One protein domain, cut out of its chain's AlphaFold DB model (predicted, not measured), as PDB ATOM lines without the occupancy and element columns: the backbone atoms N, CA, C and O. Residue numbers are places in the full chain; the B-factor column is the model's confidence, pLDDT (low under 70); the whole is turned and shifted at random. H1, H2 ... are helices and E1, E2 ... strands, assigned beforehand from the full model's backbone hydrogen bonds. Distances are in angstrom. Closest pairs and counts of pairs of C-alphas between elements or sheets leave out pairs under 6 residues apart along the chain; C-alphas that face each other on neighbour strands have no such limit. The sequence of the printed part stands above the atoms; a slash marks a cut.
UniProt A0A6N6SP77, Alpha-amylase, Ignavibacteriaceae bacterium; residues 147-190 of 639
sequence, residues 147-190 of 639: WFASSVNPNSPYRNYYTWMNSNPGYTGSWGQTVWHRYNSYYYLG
ATOM      1  N   TRP A 147     163.235 128.025 232.136       98.44
ATOM      2  CA  TRP A 147     164.112 129.197 232.228       98.44
ATOM      3  C   TRP A 147     164.003 129.884 233.595       98.44
ATOM      4  O   TRP A 147     165.028 130.072 234.251       98.44
ATOM      5  N   PHE A 148     162.792 130.211 234.067       98.50
ATOM      6  CA  PHE A 148     162.616 130.884 235.356       98.50
ATOM      7  C   PHE A 148     163.037 129.986 236.511       98.50
ATOM      8  O   PHE A 148     163.831 130.410 237.353       98.50
ATOM      9  N   ALA A 149     162.580 128.730 236.502       97.94
ATOM     10  CA  ALA A 149     162.928 127.734 237.508       97.94
ATOM     11  C   ALA A 149     164.449 127.546 237.634       97.94
ATOM     12  O   ALA A 149     164.953 127.347 238.734       97.94
ATOM     13  N   SER A 150     165.195 127.662 236.530       98.06
ATOM     14  CA  SER A 150     166.659 127.636 236.546       98.06
ATOM     15  C   SER A 150     167.274 128.965 237.007       98.06
ATOM     16  O   SER A 150     168.247 128.969 237.762       98.06
ATOM     17  N   SER A 151     166.692 130.100 236.608       98.19
ATOM     18  CA  SER A 151     167.184 131.455 236.912       98.19
ATOM     19  C   SER A 151     167.201 131.808 238.407       98.19
ATOM     20  O   SER A 151     167.916 132.724 238.824       98.19
ATOM     21  N   VAL A 152     166.444 131.072 239.234       96.19
ATOM     22  CA  VAL A 152     166.453 131.249 240.697       96.19
ATOM     23  C   VAL A 152     167.831 130.967 241.300       96.19
ATOM     24  O   VAL A 152     168.163 131.533 242.341       96.19
ATOM     25  N   ASN A 153     168.645 130.126 240.648       96.50
ATOM     26  CA  ASN A 153     170.051 129.934 240.984       96.50
ATOM     27  C   ASN A 153     170.880 131.080 240.368       96.50
ATOM     28  O   ASN A 153     170.967 131.158 239.140       96.50
ATOM     29  N   PRO A 154     171.547 131.931 241.173       95.62
ATOM     30  CA  PRO A 154     172.348 133.049 240.665       95.62
ATOM     31  C   PRO A 154     173.480 132.646 239.710       95.62
ATOM     32  O   PRO A 154     173.924 133.472 238.921       95.62
ATOM     33  N   ASN A 155     173.928 131.388 239.766       96.56
ATOM     34  CA  ASN A 155     174.983 130.853 238.903       96.56
ATOM     35  C   ASN A 155     174.442 130.170 237.632       96.56
ATOM     36  O   ASN A 155     175.220 129.618 236.858       96.56
ATOM     37  N   SER A 156     173.120 130.142 237.430       97.75
ATOM     38  CA  SER A 156     172.514 129.539 236.241       97.75
ATOM     39  C   SER A 156     172.793 130.377 234.987       97.75
ATOM     40  O   SER A 156     172.697 131.605 235.053       97.75
ATOM     41  N   PRO A 157     173.024 129.754 233.814       95.56
ATOM     42  CA  PRO A 157     173.071 130.485 232.545       95.56
ATOM     43  C   PRO A 157     171.747 131.201 232.225       95.56
ATOM     44  O   PRO A 157     171.741 132.181 231.487       95.56
ATOM     45  N   TYR A 158     170.631 130.762 232.819       97.94
ATOM     46  CA  TYR A 158     169.320 131.393 232.666       97.94
ATOM     47  C   TYR A 158     169.085 132.546 233.649       97.94
ATOM     48  O   TYR A 158     168.024 133.161 233.609       97.94
ATOM     49  N   ARG A 159     170.038 132.879 234.535       97.81
ATOM     50  CA  ARG A 159     169.862 133.956 235.524       97.81
ATOM     51  C   ARG A 159     169.432 135.272 234.874       97.81
ATOM     52  O   ARG A 159     168.495 135.900 235.350       97.81
ATOM     53  N   ASN A 160     170.084 135.642 233.775       97.88
ATOM     54  CA  ASN A 160     169.848 136.905 233.076       97.88
ATOM     55  C   ASN A 160     168.686 136.856 232.080       97.88
ATOM     56  O   ASN A 160     168.427 137.868 231.436       97.88
ATOM     57  N   TYR A 161     167.981 135.723 231.962       98.50
ATOM     58  CA  TYR A 161     166.740 135.669 231.181       98.50
ATOM     59  C   TYR A 161     165.623 136.494 231.829       98.50
ATOM     60  O   TYR A 161     164.671 136.854 231.148       98.50
ATOM     61  N   TYR A 162     165.758 136.815 233.117       98.25
ATOM     62  CA  TYR A 162     164.816 137.618 233.888       98.25
ATOM     63  C   TYR A 162     165.560 138.722 234.628       98.25
ATOM     64  O   TYR A 162     166.763 138.622 234.894       98.25
ATOM     65  N   THR A 163     164.829 139.760 235.012       95.50
ATOM     66  CA  THR A 163     165.387 140.882 235.765       95.50
ATOM     67  C   THR A 163     165.344 140.589 237.263       95.50
ATOM     68  O   THR A 163     164.270 140.497 237.857       95.50
ATOM     69  N   TRP A 164     166.521 140.476 237.888       96.81
ATOM     70  CA  TRP A 164     166.686 140.190 239.316       96.81
ATOM     71  C   TRP A 164     167.404 141.322 240.064       96.81
ATOM     72  O   TRP A 164     168.374 141.884 239.565       96.81
ATOM     73  N   MET A 165     166.990 141.590 241.304       95.56
ATOM     74  CA  MET A 165     167.561 142.606 242.196       95.56
ATOM     75  C   MET A 165     167.842 142.037 243.596       95.56
ATOM     76  O   MET A 165     167.130 141.157 244.079       95.56
ATOM     77  N   ASN A 166     168.871 142.555 244.276       96.00
ATOM     78  CA  ASN A 166     169.222 142.160 245.655       96.00
ATOM     79  C   ASN A 166     168.345 142.837 246.722       96.00
ATOM     80  O   ASN A 166     168.279 142.388 247.863       96.00
ATOM     81  N   SER A 167     167.683 143.935 246.366       95.12
ATOM     82  CA  SER A 167     166.751 144.678 247.211       95.12
ATOM     83  C   SER A 167     165.579 145.157 246.360       95.12
ATOM     84  O   SER A 167     165.702 145.256 245.142       95.12
ATOM     85  N   ASN A 168     164.437 145.437 246.990       93.69
ATOM     86  CA  ASN A 168     163.269 145.950 246.279       93.69
ATOM     87  C   ASN A 168     163.545 147.382 245.773       93.69
ATOM     88  O   ASN A 168     163.748 148.265 246.612       93.69
ATOM     89  N   PRO A 169     163.502 147.647 244.454       90.38
ATOM     90  CA  PRO A 169     163.671 148.997 243.906       90.38
ATOM     91  C   PRO A 169     162.549 149.974 244.294       90.38
ATOM     92  O   PRO A 169     162.719 151.187 244.182       90.38
ATOM     93  N   GLY A 170     161.407 149.461 244.761       86.88
ATOM     94  CA  GLY A 170     160.369 150.238 245.441       86.88
ATOM     95  C   GLY A 170     159.430 151.034 244.536       86.88
ATOM     96  O   GLY A 170     158.591 151.768 245.053       86.88
ATOM     97  N   TYR A 171     159.537 150.908 243.212       90.38
ATOM     98  CA  TYR A 171     158.570 151.492 242.282       90.38
ATOM     99  C   TYR A 171     157.488 150.480 241.884       90.38
ATOM    100  O   TYR A 171     157.683 149.266 241.955       90.38
ATOM    101  N   THR A 172     156.334 151.006 241.491       90.38
ATOM    102  CA  THR A 172     155.153 150.256 241.051       90.38
ATOM    103  C   THR A 172     155.042 150.239 239.530       90.38
ATOM    104  O   THR A 172     155.668 151.055 238.854       90.38
ATOM    105  N   GLY A 173     154.211 149.344 239.002       87.25
ATOM    106  CA  GLY A 173     153.897 149.284 237.575       87.25
ATOM    107  C   GLY A 173     152.947 150.387 237.108       87.25
ATOM    108  O   GLY A 173     152.515 151.241 237.889       87.25
ATOM    109  N   SER A 174     152.593 150.330 235.822       83.00
ATOM    110  CA  SER A 174     151.753 151.316 235.121       83.00
ATOM    111  C   SER A 174     150.366 151.529 235.745       83.00
ATOM    112  O   SER A 174     149.777 152.593 235.577       83.00
ATOM    113  N   TRP A 175     149.851 150.554 236.499       87.62
ATOM    114  CA  TRP A 175     148.563 150.612 237.202       87.62
ATOM    115  C   TRP A 175     148.715 150.814 238.718       87.62
ATOM    116  O   TRP A 175     147.771 150.598 239.475       87.62
ATOM    117  N   GLY A 176     149.905 151.197 239.192       88.50
ATOM    118  CA  GLY A 176     150.205 151.319 240.623       88.50
ATOM    119  C   GLY A 176     150.343 149.973 241.344       88.50
ATOM    120  O   GLY A 176     150.434 149.933 242.571       88.50
ATOM    121  N   GLN A 177     150.371 148.865 240.603       92.56
ATOM    122  CA  GLN A 177     150.486 147.514 241.136       92.56
ATOM    123  C   GLN A 177     151.921 147.175 241.567       92.56
ATOM    124  O   GLN A 177     152.898 147.783 241.120       92.56
ATOM    125  N   THR A 178     152.056 146.166 242.430       94.00
ATOM    126  CA  THR A 178     153.371 145.617 242.798       94.00
ATOM    127  C   THR A 178     153.948 144.827 241.631       94.00
ATOM    128  O   THR A 178     153.333 143.861 241.190       94.00
ATOM    129  N   VAL A 179     155.140 145.218 241.175       94.88
ATOM    130  CA  VAL A 179     155.845 144.567 240.054       94.88
ATOM    131  C   VAL A 179     157.137 143.871 240.471       94.88
ATOM    132  O   VAL A 179     157.652 143.041 239.734       94.88
ATOM    133  N   TRP A 180     157.646 144.167 241.669       96.19
ATOM    134  CA  TRP A 180     158.828 143.523 242.237       96.19
ATOM    135  C   TRP A 180     158.423 142.487 243.276       96.19
ATOM    136  O   TRP A 180     157.988 142.825 244.382       96.19
ATOM    137  N   HIS A 181     158.604 141.217 242.935       97.06
ATOM    138  CA  HIS A 181     158.167 140.083 243.745       97.06
ATOM    139  C   HIS A 181     159.358 139.456 244.459       97.06
ATOM    140  O   HIS A 181     160.404 139.217 243.860       97.06
ATOM    141  N   ARG A 182     159.220 139.201 245.762       96.88
ATOM    142  CA  ARG A 182     160.302 138.625 246.567       96.88
ATOM    143  C   ARG A 182     160.404 137.116 246.337       96.88
ATOM    144  O   ARG A 182     159.416 136.406 246.493       96.88
ATOM    145  N   TYR A 183     161.616 136.623 246.099       96.00
ATOM    146  CA  TYR A 183     161.953 135.199 246.116       96.00
ATOM    147  C   TYR A 183     163.256 134.995 246.899       96.00
ATOM    148  O   TYR A 183     164.332 135.427 246.479       96.00
ATOM    149  N   ASN A 184     163.162 134.351 248.065       93.81
ATOM    150  CA  ASN A 184     164.253 134.253 249.041       93.81
ATOM    151  C   ASN A 184     164.837 135.641 249.402       93.81
ATOM    152  O   ASN A 184     164.136 136.500 249.954       93.81
ATOM    153  N   SER A 185     166.123 135.853 249.107       94.19
ATOM    154  CA  SER A 185     166.858 137.102 249.353       94.19
ATOM    155  C   SER A 185     166.874 138.047 248.148       94.19
ATOM    156  O   SER A 185     167.511 139.091 248.219       94.19
ATOM    157  N   TYR A 186     166.201 137.689 247.053       96.81
ATOM    158  CA  TYR A 186     166.156 138.475 245.823       96.81
ATOM    159  C   TYR A 186     164.740 138.972 245.529       96.81
ATOM    160  O   TYR A 186     163.754 138.501 246.101       96.81
ATOM    161  N   TYR A 187     164.657 139.906 244.592       97.62
ATOM    162  CA  TYR A 187     163.429 140.361 243.958       97.62
ATOM    163  C   TYR A 187     163.528 140.121 242.456       97.62
ATOM    164  O   TYR A 187     164.612 140.268 241.895       97.62
ATOM    165  N   TYR A 188     162.424 139.765 241.811       97.31
ATOM    166  CA  TYR A 188     162.329 139.685 240.355       97.31
ATOM    167  C   TYR A 188     161.187 140.553 239.842       97.31
ATOM    168  O   TYR A 188     160.237 140.834 240.580       97.31
ATOM    169  N   LEU A 189     161.308 140.979 238.591       96.31
ATOM    170  CA  LEU A 189     160.289 141.768 237.917       96.31
ATOM    171  C   LEU A 189     159.187 140.867 237.338       96.31
ATOM    172  O   LEU A 189     159.472 139.841 236.723       96.31
ATOM    173  N   GLY A 190     157.933 141.255 237.547       95.75
ATOM    174  CA  GLY A 190     156.759 140.678 236.900       95.75
ATOM    175  C   GLY A 190     155.625 141.696 236.896       95.75
ATOM    176  O   GLY A 190     154.948 141.875 237.916       95.75
TER     177      GLY A 190
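AT A GLANCE: This is residues 147 to 190 of the 639 residues of the protein "Alpha-amylase" of Ignavibacteriaceae bacterium (UniProt A0A6N6SP77). This domain has little regular structure: a small hairpin, E1 and E2, sits in the middle, the short helix H1 lies toward one end, and a long unnamed stretch, residues 152 to 179, runs past the hairpin to a loop at the other end. On its way, residues 164 to 165 pair antiparallel with residues 187 to 188 of E2. The 44 printed residues hold H1, E1 and E2 in that order, 13 residues in named elements, class mixed; the sheet, E1 - E2, is antiparallel. The whole is elongated, 32 by 18 by 12 A, and only just compact, close to loose, with a radius of gyration of the C-alphas of 10.9 A.

HOW THE PARTS SIT: Look first at E1, residues 180 to 183, and E2, residues 186 to 189, a hairpin at 141 degrees; N 181 and O 188 are within hydrogen-bond range at 2.9 A. H1, residues 147 to 151, is apart from E2; its O i to N i+4 pair is within hydrogen-bond range.

IN THESE COORDINATES: Find C-alpha 147 at (164.112, 129.197, 232.228), where H1 begins. E1 measures 9.7 A; E2 measures 10.4 A and ends at C-alpha 189, (160.289, 141.768, 237.917).

THE WHOLE: The C-alphas of Asn 155 and Trp 175 are farthest apart, 33.0 A. The link from H1 to E1 is long, 28 residues; the printed part has no cut, and no printed residue is under pLDDT 70.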